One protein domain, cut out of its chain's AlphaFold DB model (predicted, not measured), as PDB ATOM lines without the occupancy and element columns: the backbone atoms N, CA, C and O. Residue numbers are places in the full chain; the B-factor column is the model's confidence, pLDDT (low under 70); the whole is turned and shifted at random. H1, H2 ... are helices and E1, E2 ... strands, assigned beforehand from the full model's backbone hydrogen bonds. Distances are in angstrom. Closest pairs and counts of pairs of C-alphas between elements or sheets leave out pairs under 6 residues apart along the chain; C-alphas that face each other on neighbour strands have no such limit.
ATOM      1  N   CYS A 438     208.023 168.555 112.076       93.25
ATOM      2  CA  CYS A 438     209.118 169.391 112.539       93.25
ATOM      3  C   CYS A 438     208.829 170.859 112.212       93.25
ATOM      4  O   CYS A 438     208.759 171.218 111.040       93.25
ATOM      5  N   VAL A 439     208.771 171.720 113.227       95.12
ATOM      6  CA  VAL A 439     208.526 173.158 113.034       95.12
ATOM      7  C   VAL A 439     209.654 173.856 112.272       95.12
ATOM      8  O   VAL A 439     209.452 174.916 111.695       95.12
ATOM      9  N   VAL A 440     210.850 173.256 112.253       92.50
ATOM     10  CA  VAL A 440     212.013 173.816 111.564       92.50
ATOM     11  C   VAL A 440     211.983 173.494 110.072       92.50
ATOM     12  O   VAL A 440     211.934 174.404 109.255       92.50
ATOM     13  N   CYS A 441     211.984 172.207 109.713       91.00
ATOM     14  CA  CYS A 441     212.131 171.763 108.322       91.00
ATOM     15  C   CYS A 441     210.898 171.076 107.716       91.00
ATOM     16  O   CYS A 441     210.962 170.631 106.577       91.00
ATOM     17  N   GLY A 442     209.809 170.912 108.471       90.62
ATOM     18  CA  GLY A 442     208.544 170.373 107.960       90.62
ATOM     19  C   GLY A 442     208.457 168.853 107.890       90.62
ATOM     20  O   GLY A 442     207.410 168.335 107.518       90.62
ATOM     21  N   MET A 443     209.513 168.127 108.278       85.69
ATOM     22  CA  MET A 443     209.521 166.658 108.279       85.69
ATOM     23  C   MET A 443     208.333 166.100 109.091       85.69
ATOM     24  O   MET A 443     208.277 166.371 110.295       85.69
ATOM     25  N   PRO A 444     207.406 165.343 108.467       75.56
ATOM     26  CA  PRO A 444     206.129 164.941 109.073       75.56
ATOM     27  C   PRO A 444     206.240 163.736 110.016       75.56
ATOM     28  O   PRO A 444     205.332 163.486 110.797       75.56
ATOM     29  N   ASP A 445     207.371 163.025 109.992       66.38
ATOM     30  CA  ASP A 445     207.582 161.807 110.770       66.38
ATOM     31  C   ASP A 445     208.822 161.884 111.656       66.38
ATOM     32  O   ASP A 445     209.770 162.636 111.404       66.38
ATOM     33  N   LYS A 446     208.837 161.027 112.684       71.62
ATOM     34  CA  LYS A 446     209.973 160.833 113.593       71.62
ATOM     35  C   LYS A 446     210.361 162.104 114.356       71.62
ATOM     36  O   LYS A 446     211.538 162.399 114.526       71.62
ATOM     37  N   VAL A 447     209.373 162.860 114.822       79.56
ATOM     38  CA  VAL A 447     209.584 164.098 115.583       79.56
ATOM     39  C   VAL A 447     209.797 163.846 117.080       79.56
ATOM     40  O   VAL A 447     209.344 162.848 117.648       79.56
ATOM     41  N   ILE A 448     210.496 164.780 117.716       79.00
ATOM     42  CA  ILE A 448     210.851 164.834 119.134       79.00
ATOM     43  C   ILE A 448     210.233 166.102 119.718       79.00
ATOM     44  O   ILE A 448     210.213 167.150 119.070       79.00
ATOM     45  N   ARG A 449     209.755 166.023 120.961       83.19
ATOM     46  CA  ARG A 449     209.315 167.200 121.713       83.19
ATOM     47  C   ARG A 449     210.534 167.968 122.223       83.19
ATOM     48  O   ARG A 449     211.281 167.451 123.048       83.19
ATOM     49  N   CYS A 450     210.700 169.198 121.763       83.44
ATOM     50  CA  CYS A 450     211.784 170.095 122.129       83.44
ATOM     51  C   CYS A 450     211.266 171.231 123.010       83.44
ATOM     52  O   CYS A 450     210.247 171.843 122.696       83.44
ATOM     53  N   ALA A 451     211.970 171.492 124.111       86.88
ATOM     54  CA  ALA A 451     211.726 172.649 124.958       86.88
ATOM     55  C   ALA A 451     212.569 173.826 124.446       86.88
ATOM     56  O   ALA A 451     213.783 173.812 124.629       86.88
ATOM     57  N   VAL A 452     211.931 174.808 123.806       88.62
ATOM     58  CA  VAL A 452     212.568 176.028 123.270       88.62
ATOM     59  C   VAL A 452     213.266 176.811 124.381       88.62
ATOM     60  O   VAL A 452     214.392 177.263 124.221       88.62
ATOM     61  N   VAL A 453     212.612 176.920 125.539       88.69
ATOM     62  CA  VAL A 453     213.238 177.402 126.774       88.69
ATOM     63  C   VAL A 453     213.740 176.186 127.557       88.69
ATOM     64  O   VAL A 453     212.917 175.337 127.921       88.69
ATOM     65  N   PRO A 454     215.044 176.078 127.872       83.56
ATOM     66  CA  PRO A 454     215.575 174.910 128.559       83.56
ATOM     67  C   PRO A 454     214.913 174.672 129.921       83.56
ATOM     68  O   PRO A 454     214.860 175.556 130.783       83.56
ATOM     69  N   LEU A 455     214.461 173.435 130.143       77.44
ATOM     70  CA  LEU A 455     213.755 173.041 131.370       77.44
ATOM     71  C   LEU A 455     214.606 173.224 132.638       77.44
ATOM     72  O   LEU A 455     214.050 173.427 133.715       77.44
ATOM     73  N   MET A 456     215.940 173.210 132.498       71.12
ATOM     74  CA  MET A 456     216.876 173.435 133.602       71.12
ATOM     75  C   MET A 456     216.709 174.813 134.260       71.12
ATOM     76  O   MET A 456     216.854 174.899 135.473       71.12
ATOM     77  N   TYR A 457     216.367 175.858 133.496       81.44
ATOM     78  CA  TYR A 457     216.056 177.187 134.038       81.44
ATOM     79  C   TYR A 457     214.598 177.276 134.461       81.44
ATOM     80  O   TYR A 457     214.292 177.783 135.536       81.44
ATOM     81  N   ARG A 458     213.698 176.722 133.638       85.69
ATOM     82  CA  ARG A 458     212.255 176.843 133.854       85.69
ATOM     83  C   ARG A 458     211.804 176.321 135.214       85.69
ATOM     84  O   ARG A 458     210.901 176.909 135.792       85.69
ATOM     85  N   LYS A 459     212.428 175.262 135.746       79.69
ATOM     86  CA  LYS A 459     212.078 174.719 137.073       79.69
ATOM     87  C   LYS A 459     212.274 175.713 138.230       79.69
ATOM     88  O   LYS A 459     211.693 175.500 139.286       79.69
ATOM     89  N   TYR A 460     213.060 176.776 138.029       80.25
ATOM     90  CA  TYR A 460     213.300 177.833 139.018       80.25
ATOM     91  C   TYR A 460     212.457 179.097 138.782       80.25
ATOM     92  O   TYR A 460     212.554 180.042 139.559       80.25
ATOM     93  N   PHE A 461     211.646 179.152 137.718       85.81
ATOM     94  CA  PHE A 461     210.776 180.303 137.464       85.81
ATOM     95  C   PHE A 461     209.640 180.391 138.501       85.81
ATOM     96  O   PHE A 461     209.292 179.385 139.127       85.81
ATOM     97  N   PRO A 462     209.002 181.567 138.659       81.31
ATOM     98  CA  PRO A 462     207.756 181.690 139.403       81.31
ATOM     99  C   PRO A 462     206.718 180.676 138.923       81.31
ATOM    100  O   PRO A 462     206.658 180.348 137.734       81.31
ATOM    101  N   ARG A 463     205.876 180.201 139.850       72.75
ATOM    102  CA  ARG A 463     204.926 179.096 139.625       72.75
ATOM    103  C   ARG A 463     204.123 179.249 138.331       72.75
ATOM    104  O   ARG A 463     203.959 178.263 137.615       72.75
ATOM    105  N   THR A 464     203.702 180.467 138.003       68.75
ATOM    106  CA  THR A 464     202.925 180.757 136.799       68.75
ATOM    107  C   THR A 464     203.667 180.414 135.499       68.75
ATOM    108  O   THR A 464     203.079 179.864 134.574       68.75
ATOM    109  N   TYR A 465     204.985 180.602 135.429       74.44
ATOM    110  CA  TYR A 465     205.790 180.244 134.251       74.44
ATOM    111  C   TYR A 465     206.260 178.777 134.240       74.44
ATOM    112  O   TYR A 465     206.682 178.260 133.197       74.44
ATOM    113  N   VAL A 466     206.174 178.078 135.376       69.38
ATOM    114  CA  VAL A 466     206.490 176.641 135.471       69.38
ATOM    115  C   VAL A 466     205.388 175.806 134.817       69.38
ATOM    116  O   VAL A 466     205.689 174.915 134.020       69.38
ATOM    117  N   SER A 467     204.118 176.103 135.116       62.12
ATOM    118  CA  SER A 467     202.955 175.372 134.589       62.12
ATOM    119  C   SER A 467     202.607 175.722 133.139       62.12
ATOM    120  O   SER A 467     202.071 174.875 132.423       62.12
ATOM    121  N   HIS A 468     202.955 176.926 132.674       67.56
ATOM    122  CA  HIS A 468     202.582 177.435 131.347       67.56
ATOM    123  C   HIS A 468     203.716 177.276 130.325       67.56
ATOM    124  O   HIS A 468     204.323 178.240 129.863       67.56
ATOM    125  N   ASN A 469     204.043 176.027 129.976       73.62
ATOM    126  CA  ASN A 469     205.125 175.691 129.031       73.62
ATOM    127  C   ASN A 469     204.665 175.252 127.640       73.62
ATOM    128  O   ASN A 469     205.492 174.871 126.817       73.62
ATOM    129  N   SER A 470     203.368 175.332 127.352       82.31
ATOM    130  CA  SER A 470     202.800 174.825 126.096       82.31
ATOM    131  C   SER A 470     203.279 175.585 124.852       82.31
ATOM    132  O   SER A 470     203.410 174.981 123.790       82.31
ATOM    133  N   TYR A 471     203.586 176.879 124.981       85.81
ATOM    134  CA  TYR A 471     204.209 177.674 123.917       85.81
ATOM    135  C   TYR A 471     205.648 177.231 123.625       85.81
ATOM    136  O   TYR A 471     206.137 177.374 122.513       85.81
ATOM    137  N   ASP A 472     206.335 176.659 124.608       89.62
ATOM    138  CA  ASP A 472     207.758 176.337 124.515       89.62
ATOM    139  C   ASP A 472     208.014 174.869 124.180       89.62
ATOM    140  O   ASP A 472     209.166 174.463 124.061       89.62
ATOM    141  N   LEU A 473     206.962 174.066 124.023       90.00
ATOM    142  CA  LEU A 473     207.043 172.656 123.655       90.00
ATOM    143  C   LEU A 473     206.684 172.480 122.177       90.00
ATOM    144  O   LEU A 473     205.525 172.247 121.830       90.00
ATOM    145  N   LEU A 474     207.699 172.552 121.315       91.69
ATOM    146  CA  LEU A 474     207.562 172.413 119.864       91.69
ATOM    147  C   LEU A 474     208.085 171.060 119.371       91.69
ATOM    148  O   LEU A 474     208.941 170.434 119.997       91.69
ATOM    149  N   LEU A 475     207.584 170.597 118.227       93.06
ATOM    150  CA  LEU A 475     208.048 169.359 117.601       93.06
ATOM    151  C   LEU A 475     209.192 169.636 116.628       93.06
ATOM    152  O   LEU A 475     209.081 170.472 115.737       93.06
ATOM    153  N   VAL A 476     210.295 168.904 116.749       83.56
ATOM    154  CA  VAL A 476     211.434 168.991 115.822       83.56
ATOM    155  C   VAL A 476     211.908 167.602 115.421       83.56
ATOM    156  O   VAL A 476     211.794 166.656 116.190       83.56
ATOM    157  N   CYS A 477     212.458 167.443 114.219       80.75
ATOM    158  CA  CYS A 477     213.094 166.184 113.841       80.75
ATOM    159  C   CYS A 477     214.459 166.044 114.547       80.75
ATOM    160  O   CYS A 477     215.056 167.056 114.919       80.75
ATOM    161  N   PRO A 478     215.003 164.824 114.675       77.44
ATOM    162  CA  PRO A 478     216.313 164.556 115.258       77.44
ATOM    163  C   PRO A 478     217.433 165.469 114.753       77.44
ATOM    164  O   PRO A 478     218.218 165.986 115.542       77.44
ATOM    165  N   LYS A 479     217.474 165.743 113.443       73.81
ATOM    166  CA  LYS A 479     218.479 166.634 112.847       73.81
ATOM    167  C   LYS A 479     218.340 168.066 113.365       73.81
ATOM    168  O   LYS A 479     219.321 168.690 113.753       73.81
ATOM    169  N   CYS A 480     217.120 168.595 113.391       77.62
ATOM    170  CA  CYS A 480     216.876 169.941 113.898       77.62
ATOM    171  C   CYS A 480     217.048 170.013 115.420       77.62
ATOM    172  O   CYS A 480     217.526 171.025 115.910       77.62
ATOM    173  N   PHE A 481     216.757 168.938 116.155       76.44
ATOM    174  CA  PHE A 481     217.012 168.848 117.595       76.44
ATOM    175  C   PHE A 481     218.499 169.011 117.932       76.44
ATOM    176  O   PHE A 481     218.846 169.760 118.839       76.44
ATOM    177  N   VAL A 482     219.388 168.377 117.157       65.81
ATOM    178  CA  VAL A 482     220.845 168.555 117.297       65.81
ATOM    179  C   VAL A 482     221.245 170.016 117.067       65.81
ATOM    180  O   VAL A 482     222.019 170.563 117.848       65.81
ATOM    181  N   LYS A 483     220.678 170.682 116.049       70.38
ATOM    182  CA  LYS A 483     220.916 172.119 115.810       70.38
ATOM    183  C   LYS A 483     220.431 172.982 116.978       70.38
ATOM    184  O   LYS A 483     221.122 173.914 117.371       70.38
ATOM    185  N   VAL A 484     219.259 172.672 117.532       75.00
ATOM    186  CA  VAL A 484     218.702 173.399 118.680       75.00
ATOM    187  C   VAL A 484     219.628 173.279 119.888       75.00
ATOM    188  O   VAL A 484     220.004 174.301 120.449       75.00
ATOM    189  N   ASN A 485     220.067 172.064 120.235       68.69
ATOM    190  CA  ASN A 485     220.981 171.854 121.362       68.69
ATOM    191  C   ASN A 485     222.318 172.574 121.167       68.69
ATOM    192  O   ASN A 485     222.778 173.236 122.089       68.69
ATOM    193  N   PHE A 486     222.877 172.547 119.953       71.38
ATOM    194  CA  PHE A 486     224.083 173.309 119.630       71.38
ATOM    195  C   PHE A 486     223.920 174.805 119.940       71.38
ATOM    196  O   PHE A 486     224.792 175.421 120.551       71.38
ATOM    197  N   HIS A 487     222.795 175.408 119.546       74.56
ATOM    198  CA  HIS A 487     222.529 176.809 119.868       74.56
ATOM    199  C   HIS A 487     222.219 177.020 121.353       74.56
ATOM    200  O   HIS A 487     222.613 178.052 121.897       74.56
ATOM    201  N   HIS A 488     221.587 176.053 122.023       78.25
ATOM    202  CA  HIS A 488     221.316 176.140 123.452       78.25
ATOM    203  C   HIS A 488     222.580 176.132 124.308       78.25
ATOM    204  O   HIS A 488     222.688 176.941 125.227       78.25
ATOM    205  N   ASP A 489     223.532 175.251 124.007       66.25
ATOM    206  CA  ASP A 489     224.790 175.169 124.747       66.25
ATOM    207  C   ASP A 489     225.594 176.467 124.601       66.25
ATOM    208  O   ASP A 489     226.063 177.012 125.599       66.25
ATOM    209  N   ARG A 490     225.634 177.043 123.390       73.38
ATOM    210  CA  ARG A 490     226.274 178.346 123.147       73.38
ATOM    211  C   ARG A 490     225.609 179.496 123.890       73.38
ATOM    212  O   ARG A 490     226.289 180.413 124.335       73.38
ATOM    213  N   GLU A 491     224.285 179.489 123.994       85.00
ATOM    214  CA  GLU A 491     223.592 180.538 124.738       85.00
ATOM    215  C   GLU A 491     223.771 180.374 126.248       85.00
ATOM    216  O   GLU A 491     223.924 181.364 126.955       85.00
ATOM    217  N   ARG A 492     223.841 179.133 126.744       77.81
ATOM    218  CA  ARG A 492     224.188 178.851 128.142       77.81
ATOM    219  C   ARG A 492     225.584 179.374 128.488       77.81
ATOM    220  O   ARG A 492     225.730 179.956 129.556       77.81
ATOM    221  N   GLU A 493     226.567 179.184 127.607       73.38
ATOM    222  CA  GLU A 493     227.920 179.742 127.761       73.38
ATOM    223  C   GLU A 493     227.879 181.273 127.889       73.38
ATOM    224  O   GLU A 493     228.397 181.819 128.858       73.38
ATOM    225  N   ARG A 494     227.161 181.961 126.990       82.25
ATOM    226  CA  ARG A 494     227.005 183.427 127.052       82.25
ATOM    227  C   ARG A 494     226.319 183.913 128.321       82.25
ATOM    228  O   ARG A 494     226.723 184.922 128.882       82.25
ATOM    229  N   ILE A 495     225.262 183.226 128.754       83.06
ATOM    230  CA  ILE A 495     224.547 183.564 129.990       83.06
ATOM    231  C   ILE A 495     225.488 183.420 131.185       83.06
ATOM    232  O   ILE A 495     225.521 184.289 132.046       83.06
ATOM    233  N   ALA A 496     226.286 182.361 131.240       72.62
ATOM    234  CA  ALA A 496     227.235 182.201 132.327       72.62
ATOM    235  C   ALA A 496     228.294 183.304 132.364       72.62
ATOM    236  O   ALA A 496     228.572 183.831 133.435       72.62
ATOM    237  N   GLU A 497     228.838 183.687 131.208       78.69
ATOM    238  CA  GLU A 497     229.755 184.825 131.103       78.69
ATOM    239  C   GLU A 497     229.090 186.127 131.574       78.69
ATOM    240  O   GLU A 497     229.659 186.856 132.386       78.69
ATOM    241  N   GLU A 498     227.862 186.395 131.119       85.00
ATOM    242  CA  GLU A 498     227.084 187.587 131.476       85.00
ATOM    243  C   GLU A 498     226.813 187.686 132.981       85.00
ATOM    244  O   GLU A 498     226.987 188.751 133.573       85.00
ATOM    245  N   TYR A 499     226.423 186.577 133.611       77.94
ATOM    246  CA  TYR A 499     226.153 186.507 135.048       77.94
ATOM    247  C   TYR A 499     227.400 186.174 135.876       77.94
ATOM    248  O   TYR A 499     227.280 185.904 137.069       77.94
ATOM    249  N   GLN A 500     228.589 186.187 135.260       75.50
ATOM    250  CA  GLN A 500     229.874 185.885 135.900       75.50
ATOM    251  C   GLN A 500     229.872 184.554 136.668       75.50
ATOM    252  O   GLN A 500     230.564 184.383 137.673       75.50
ATOM    253  N   PHE A 501     229.086 183.591 136.189       58.44
ATOM    254  CA  PHE A 501     229.039 182.259 136.751       58.44
ATOM    255  C   PHE A 501     230.129 181.411 136.091       58.44
ATOM    256  O   PHE A 501     230.115 181.248 134.868       58.44
ATOM    257  N   PRO A 502     231.062 180.825 136.856       49.25
ATOM    258  CA  PRO A 502     232.068 179.946 136.292       49.25
ATOM    259  C   PRO A 502     231.400 178.629 135.886       49.25
ATOM    260  O   PRO A 502     231.344 177.668 136.655       49.25
ATOM    261  N   LEU A 503     230.900 178.553 134.648       47.91
ATOM    262  CA  LEU A 503     230.859 177.257 133.975       47.91
ATOM    263  C   LEU A 503     232.299 176.760 133.964       47.91
ATOM    264  O   LEU A 503     233.209 177.554 133.753       47.91
ATOM    265  N   ALA A 504     232.534 175.487 134.255       39.88
ATOM    266  CA  ALA A 504     233.887 174.950 134.306       39.88
ATOM    267  C   ALA A 504     234.591 175.128 132.941       39.88
ATOM    268  O   ALA A 504     234.483 174.274 132.062       39.88
ATOM    269  N   ASN A 721     223.800 174.750 140.737       56.16
ATOM    270  CA  ASN A 721     223.520 176.160 140.988       56.16
ATOM    271  C   ASN A 721     223.594 177.111 139.789       56.16
ATOM    272  O   ASN A 721     223.187 178.245 139.977       56.16
ATOM    273  N   HIS A 722     223.993 176.732 138.563       67.94
ATOM    274  CA  HIS A 722     224.014 177.712 137.451       67.94
ATOM    275  C   HIS A 722     222.618 178.257 137.136       67.94
ATOM    276  O   HIS A 722     222.388 179.458 137.155       67.94
ATOM    277  N   ALA A 723     221.662 177.366 136.869       70.75
ATOM    278  CA  ALA A 723     220.311 177.777 136.520       70.75
ATOM    279  C   ALA A 723     219.574 178.408 137.710       70.75
ATOM    280  O   ALA A 723     218.882 179.405 137.524       70.75
ATOM    281  N   ALA A 724     219.769 177.880 138.924       69.56
ATOM    282  CA  ALA A 724     219.220 178.467 140.144       69.56
ATOM    283  C   ALA A 724     219.782 179.875 140.398       69.56
ATOM    284  O   ALA A 724     219.029 180.790 140.722       69.56
ATOM    285  N   TYR A 725     221.091 180.056 140.206       73.75
ATOM    286  CA  TYR A 725     221.784 181.330 140.353       73.75
ATOM    287  C   TYR A 725     221.355 182.324 139.281       73.75
ATOM    288  O   TYR A 725     220.914 183.412 139.612       73.75
ATOM    289  N   VAL A 726     221.403 181.956 138.000       82.75
ATOM    290  CA  VAL A 726     220.978 182.843 136.909       82.75
ATOM    291  C   VAL A 726     219.536 183.278 137.113       82.75
ATOM    292  O   VAL A 726     219.240 184.463 137.018       82.75
ATOM    293  N   VAL A 727     218.630 182.352 137.441       83.25
ATOM    294  CA  VAL A 727     217.229 182.715 137.668       83.25
ATOM    295  C   VAL A 727     217.073 183.574 138.920       83.25
ATOM    296  O   VAL A 727     216.307 184.532 138.879       83.25
ATOM    297  N   SER A 728     217.820 183.325 140.001       81.19
ATOM    298  CA  SER A 728     217.779 184.205 141.175       81.19
ATOM    299  C   SER A 728     218.301 185.608 140.859       81.19
ATOM    300  O   SER A 728     217.679 186.578 141.280       81.19
ATOM    301  N   GLN A 729     219.350 185.738 140.041       84.12
ATOM    302  CA  GLN A 729     219.854 187.024 139.556       84.12
ATOM    303  C   GLN A 729     218.854 187.723 138.625       84.12
ATOM    304  O   GLN A 729     218.632 188.925 138.752       84.12
ATOM    305  N   VAL A 730     218.193 186.985 137.724       85.69
ATOM    306  CA  VAL A 730     217.100 187.508 136.883       85.69
ATOM    307  C   VAL A 730     215.970 188.045 137.760       85.69
ATOM    308  O   VAL A 730     215.491 189.144 137.520       85.69
ATOM    309  N   VAL A 731     215.566 187.323 138.805       82.69
ATOM    310  CA  VAL A 731     214.513 187.774 139.729       82.69
ATOM    311  C   VAL A 731     214.968 188.996 140.539       82.69
ATOM    312  O   VAL A 731     214.207 189.950 140.690       82.69
ATOM    313  N   GLN A 732     216.213 189.005 141.027       79.69
ATOM    314  CA  GLN A 732     216.780 190.102 141.823       79.69
ATOM    315  C   GLN A 732     216.997 191.387 141.019       79.69
ATOM    316  O   GLN A 732     216.865 192.472 141.580       79.69
ATOM    317  N   LYS A 733     217.296 191.290 139.717       78.31
ATOM    318  CA  LYS A 733     217.500 192.447 138.829       78.31
ATOM    319  C   LYS A 733     216.217 193.260 138.597       78.31
ATOM    320  O   LYS A 733     216.310 194.440 138.272       78.31
ATOM    321  N   TYR A 734     215.039 192.662 138.797       74.38
ATOM    322  CA  TYR A 734     213.737 193.312 138.589       74.38
ATOM    323  C   TYR A 734     212.892 193.299 139.880       74.38
ATOM    324  O   TYR A 734     211.815 192.690 139.916       74.38
ATOM    325  N   PRO A 735     213.347 193.958 140.968       65.88
ATOM    326  CA  PRO A 735     212.606 193.976 142.222       65.88
ATOM    327  C   PRO A 735     211.268 194.701 142.019       65.88
ATOM    328  O   PRO A 735     211.227 195.848 141.583       65.88
ATOM    329  N   GLY A 736     210.160 194.009 142.296       70.62
ATOM    330  CA  GLY A 736     208.798 194.524 142.091       70.62
ATOM    331  C   GLY A 736     208.199 194.284 140.697       70.62
ATOM    332  O   GLY A 736     207.011 194.531 140.518       70.62
ATOM    333  N   ASN A 737     208.966 193.752 139.736       78.88
ATOM    334  CA  ASN A 737     208.466 193.339 138.416       78.88
ATOM    335  C   ASN A 737     209.148 192.042 137.940       78.88
ATOM    336  O   ASN A 737     209.741 191.957 136.862       78.88
ATOM    337  N   VAL A 738     209.085 191.017 138.791       79.12
ATOM    338  CA  VAL A 738     209.710 189.705 138.558       79.12
ATOM    339  C   VAL A 738     209.200 189.053 137.270       79.12
ATOM    340  O   VAL A 738     209.964 188.398 136.557       79.12
ATOM    341  N   ASP A 739     207.921 189.259 136.952       80.25
ATOM    342  CA  ASP A 739     207.305 188.715 135.748       80.25
ATOM    343  C   ASP A 739     207.942 189.255 134.467       80.25
ATOM    344  O   ASP A 739     208.133 188.472 133.536       80.25
ATOM    345  N   ALA A 740     208.327 190.537 134.438       80.62
ATOM    346  CA  ALA A 740     209.019 191.137 133.302       80.62
ATOM    347  C   ALA A 740     210.432 190.570 133.108       80.62
ATOM    348  O   ALA A 740     210.812 190.244 131.985       80.62
ATOM    349  N   GLY A 741     211.191 190.376 134.192       86.44
ATOM    350  CA  GLY A 741     212.537 189.796 134.117       86.44
ATOM    351  C   GLY A 741     212.531 188.353 133.600       86.44
ATOM    352  O   GLY A 741     213.309 187.986 132.716       86.44
ATOM    353  N   VAL A 742     211.605 187.531 134.102       88.00
ATOM    354  CA  VAL A 742     211.428 186.149 133.622       88.00
ATOM    355  C   VAL A 742     210.894 186.129 132.188       88.00
ATOM    356  O   VAL A 742     211.345 185.311 131.381       88.00
ATOM    357  N   GLY A 743     209.984 187.043 131.846       87.94
ATOM    358  CA  GLY A 743     209.471 187.214 130.491       87.94
ATOM    359  C   GLY A 743     210.569 187.550 129.481       87.94
ATOM    360  O   GLY A 743     210.666 186.884 128.451       87.94
ATOM    361  N   GLU A 744     211.458 188.498 129.790       89.06
ATOM    362  CA  GLU A 744     212.621 188.814 128.949       89.06
ATOM    363  C   GLU A 744     213.562 187.617 128.791       89.06
ATOM    364  O   GLU A 744     214.042 187.337 127.687       89.06
ATOM    365  N   PHE A 745     213.792 186.860 129.868       92.12
ATOM    366  CA  PHE A 745     214.624 185.662 129.807       92.12
ATOM    367  C   PHE A 745     214.002 184.589 128.899       92.12
ATOM    368  O   PHE A 745     214.698 184.006 128.069       92.12
ATOM    369  N   ILE A 746     212.688 184.359 128.978       91.38
ATOM    370  CA  ILE A 746     211.965 183.467 128.054       91.38
ATOM    371  C   ILE A 746     212.065 183.981 126.611       91.38
ATOM    372  O   ILE A 746     212.378 183.208 125.698       91.38
ATOM    373  N   LEU A 747     211.844 185.282 126.401       92.38
ATOM    374  CA  LEU A 747     211.896 185.917 125.085       92.38
ATOM    375  C   LEU A 747     213.262 185.729 124.420       92.38
ATOM    376  O   LEU A 747     213.325 185.449 123.224       92.38
ATOM    377  N   ARG A 748     214.349 185.835 125.189       94.06
ATOM    378  CA  ARG A 748     215.722 185.609 124.719       94.06
ATOM    379  C   ARG A 748     215.902 184.221 124.103       94.06
ATOM    380  O   ARG A 748     216.379 184.113 122.975       94.06
ATOM    381  N   TRP A 749     215.474 183.169 124.801       94.56
ATOM    382  CA  TRP A 749     215.565 181.790 124.302       94.56
ATOM    383  C   TRP A 749     214.684 181.553 123.069       94.56
ATOM    384  O   TRP A 749     215.111 180.909 122.109       94.56
ATOM    385  N   ARG A 750     213.474 182.122 123.045       95.00
ATOM    386  CA  ARG A 750     212.581 182.027 121.880       95.00
ATOM    387  C   ARG A 750     213.125 182.762 120.658       95.00
ATOM    388  O   ARG A 750     213.060 182.222 119.555       95.00
ATOM    389  N   ARG A 751     213.698 183.955 120.840       96.00
ATOM    390  CA  ARG A 751     214.379 184.701 119.770       96.00
ATOM    391  C   ARG A 751     215.565 183.923 119.231       96.00
ATOM    392  O   ARG A 751     215.642 183.733 118.024       96.00
ATOM    393  N   LEU A 752     216.411 183.380 120.109       94.00
ATOM    394  CA  LEU A 752     217.516 182.513 119.704       94.00
ATOM    395  C   LEU A 752     217.023 181.358 118.823       94.00
ATOM    396  O   LEU A 752     217.605 181.103 117.770       94.00
ATOM    397  N   PHE A 753     215.945 180.680 119.226       92.94
ATOM    398  CA  PHE A 753     215.367 179.594 118.442       92.94
ATOM    399  C   PHE A 753     214.934 180.063 117.048       92.94
ATOM    400  O   PHE A 753     215.335 179.468 116.051       92.94
ATOM    401  N   VAL A 754     214.166 181.149 116.951       94.94
ATOM    402  CA  VAL A 754     213.686 181.659 115.657       94.94
ATOM    403  C   VAL A 754     214.840 182.140 114.776       94.94
ATOM    404  O   VAL A 754     214.926 181.755 113.613       94.94
ATOM    405  N   GLU A 755     215.759 182.926 115.329       93.50
ATOM    406  CA  GLU A 755     216.865 183.536 114.588       93.50
ATOM    407  C   GLU A 755     217.887 182.512 114.097       93.50
ATOM    408  O   GLU A 755     218.452 182.669 113.015       93.50
ATOM    409  N   LYS A 756     218.176 181.481 114.900       90.00
ATOM    410  CA  LYS A 756     219.227 180.509 114.573       90.00
ATOM    411  C   LYS A 756     218.716 179.301 113.808       90.00
ATOM    412  O   LYS A 756     219.473 178.725 113.030       90.00
ATOM    413  N   LEU A 757     217.463 178.907 114.018       86.00
ATOM    414  CA  LEU A 757     216.901 177.719 113.377       86.00
ATOM    415  C   LEU A 757     216.025 178.064 112.173       86.00
ATOM    416  O   LEU A 757     215.783 177.165 111.373       86.00
ATOM    417  N   LEU A 758     215.592 179.324 112.025       90.44
ATOM    418  CA  LEU A 758     214.752 179.814 110.924       90.44
ATOM    419  C   LEU A 758     213.563 178.881 110.638       90.44
ATOM    420  O   LEU A 758     213.466 178.303 109.552       90.44
ATOM    421  N   PRO A 759     212.688 178.652 111.631       93.94
ATOM    422  CA  PRO A 759     211.667 177.631 111.514       93.94
ATOM    423  C   PRO A 759     210.604 177.992 110.470       93.94
ATOM    424  O   PRO A 759     209.981 179.046 110.544       93.94
ATOM    425  N   LEU A 760     210.376 177.090 109.511       92.81
ATOM    426  CA  LEU A 760     209.456 177.302 108.383       92.81
ATOM    427  C   LEU A 760     208.000 176.917 108.687       92.81
ATOM    428  O   LEU A 760     207.095 177.231 107.919       92.81
ATOM    429  N   HIS A 761     207.774 176.192 109.781       94.75
ATOM    430  CA  HIS A 761     206.498 175.559 110.104       94.75
ATOM    431  C   HIS A 761     206.136 175.724 111.582       94.75
ATOM    432  O   HIS A 761     205.662 174.780 112.220       94.75
ATOM    433  N   LEU A 762     206.398 176.904 112.147       93.06
ATOM    434  CA  LEU A 762     205.856 177.243 113.460       93.06
ATOM    435  C   LEU A 762     204.325 177.118 113.443       93.06
ATOM    436  O   LEU A 762     203.710 177.422 112.417       93.06
ATOM    437  N   PRO A 763     203.701 176.667 114.546       90.81
ATOM    438  CA  PRO A 763     202.252 176.593 114.605       90.81
ATOM    439  C   PRO A 763     201.618 177.966 114.371       90.81
ATOM    440  O   PRO A 763     202.128 178.983 114.846       90.81
ATOM    441  N   THR A 764     200.485 177.988 113.675       87.12
ATOM    442  CA  THR A 764     199.717 179.216 113.458       87.12
ATOM    443  C   THR A 764     199.357 179.860 114.796       87.12
ATOM    444  O   THR A 764     198.952 179.174 115.735       87.12
ATOM    445  N   GLY A 765     199.534 181.177 114.885       82.88
ATOM    446  CA  GLY A 765     199.300 181.940 116.111       82.88
ATOM    447  C   GLY A 765     200.451 181.900 117.119       82.88
ATOM    448  O   GLY A 765     200.362 182.597 118.115       82.88
ATOM    449  N   TRP A 766     201.533 181.144 116.879       89.94
ATOM    450  CA  TRP A 766     202.713 181.173 117.750       89.94
ATOM    451  C   TRP A 766     203.552 182.431 117.509       89.94
ATOM    452  O   TRP A 766     203.956 182.716 116.377       89.94
ATOM    453  N   ARG A 767     203.885 183.148 118.579       87.38
ATOM    454  CA  ARG A 767     204.745 184.333 118.578       87.38
ATOM    455  C   ARG A 767     205.795 184.228 119.678       87.38
ATOM    456  O   ARG A 767     205.613 183.600 120.720       87.38
ATOM    457  N   VAL A 768     206.930 184.888 119.452       89.69
ATOM    458  CA  VAL A 768     208.058 184.877 120.400       89.69
ATOM    459  C   VAL A 768     207.685 185.458 121.770       89.69
ATOM    460  O   VAL A 768     208.275 185.073 122.776       89.69
ATOM    461  N   ASP A 769     206.683 186.332 121.826       86.81
ATOM    462  CA  ASP A 769     206.199 187.049 123.004       86.81
ATOM    463  C   ASP A 769     204.892 186.486 123.599       86.81
ATOM    464  O   ASP A 769     204.266 187.139 124.434       86.81
ATOM    465  N   ASP A 770     204.483 185.271 123.219       82.31
ATOM    466  CA  ASP A 770     203.251 184.667 123.742       82.31
ATOM    467  C   ASP A 770     203.363 184.225 125.204       82.31
ATOM    468  O   ASP A 770     204.288 183.512 125.605       82.31
ATOM    469  N   GLY A 771     202.377 184.591 126.017       75.06
ATOM    470  CA  GLY A 771     202.305 184.169 127.416       75.06
ATOM    471  C   GLY A 771     203.462 184.657 128.297       75.06
ATOM    472  O   GLY A 771     203.737 184.054 129.334       75.06
ATOM    473  N   ILE A 772     204.150 185.727 127.883       79.44
ATOM    474  CA  ILE A 772     205.142 186.432 128.698       79.44
ATOM    475  C   ILE A 772     204.683 187.857 128.991       79.44
ATOM    476  O   ILE A 772     204.090 188.524 128.142       79.44
ATOM    477  N   ILE A 773     204.973 188.322 130.200       74.31
ATOM    478  CA  ILE A 773     204.817 189.724 130.580       74.31
ATOM    479  C   ILE A 773     206.160 190.394 130.294       74.31
ATOM    480  O   ILE A 773     207.194 189.904 130.735       74.31
ATOM    481  N   LEU A 774     206.154 191.464 129.501       70.94
ATOM    482  CA  LEU A 774     207.336 192.279 129.211       70.94
ATOM    483  C   LEU A 774     207.234 193.618 129.962       70.94
ATOM    484  O   LEU A 774     206.115 193.975 130.346       70.94
ATOM    485  N   PRO A 775     208.363 194.315 130.204       59.78
ATOM    486  CA  PRO A 775     208.379 195.622 130.861       59.78
ATOM    487  C   PRO A 775     207.470 196.666 130.207       59.78
ATOM    488  O   PRO A 775     207.349 196.653 128.957       59.78
TER     489      PRO A 775
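This is residues 438 to 504 and 721 to 775 of the 775 residues of the protein "3'-5' exonuclease, putative" of Bodo saltans (UniProt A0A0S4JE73). Two long helices, H3 and H5, meet in a V, the first part of H3 with the last part of H5, and H4 bridges the open end. On one side of this V lie a small two-stranded sheet, E1 and E2, and the short helices H1 and H2, while the tail after H5 folds back beside H5. The printed part has 122 residues, with five named helices and two named strands in the order E1 H1 H2 E2 H3 H4 H5; the sheet, order E1 - E2, is antiparallel, and the class is mostly helix. The whole is compact, with a radius of gyration of the C-alphas of 14.6 A and spans of 44 by 34 by 21 A.

Start at E1, residues 448 to 451, and look for its antiparallel neighbour E2, residues 473 to 476, at 137 degrees; N 448 and O 476 are 2.7 A apart and N 474 and O 450 3.0 A, both within hydrogen-bond range. Between them come H1, residues 455 to 458, and H2, residues 463 to 467, close but not clearly touching: their closest C-alphas, of Arg 458 and Val 466, are 6.0 A apart. After E2 comes H3, residues 478 to 498; its closest C-alpha pair with E1 is Pro 478 and Ile 448, 6.7 A. Beyond the cut, H4, residues 721 to 733, touches H1 with residues 723 to 727 alone, closest at the C-alphas of Ala 723 and Tyr 457, 5.0 A. H4 and H3 only just touch, with 3 pairs of C-alphas within 8 A, the closest Ala 496 and His 722 at 7.5 A; they run the same way at a steep tilt of 61 degrees. H5, residues 738 to 757, touches H4, with closest C-alphas Val 738 and Val 731 at 5.3 A, opposite ways at a steep tilt of 59 degrees. Its residues 752 to 757 touch H3, closest at the C-alphas of Phe 753 and Val 484, 7.0 A, opposite ways at a steep tilt of 46 degrees. H2 and H5 are near each other, and E2 and H5 are apart. In H2, H3, H4 and H5 every O i to N i+4 pair is within hydrogen-bond range; H1 is too short for such a pair.

Find C-alpha 448 at (210.851, 164.834, 119.134), where E1 begins. H3 starts at C-alpha 478, (216.313, 164.556, 115.258), and spans 30.2 A; H4 spans 17.5 A. H5 spans 28.8 A and ends at C-alpha 757, (216.901, 177.719, 113.377).

The two farthest C-alphas, of Asp 445 and Gly 736, are 45.3 A apart. Residues 505 to 720 are not printed, and C-alphas 504 and 721 stand 12.4 A apart across the cut. The links that are printed whole are tight. Mean pLDDT of the printed part is 80.4; among the residues under 70 are 466 to 468 and 501 to 504.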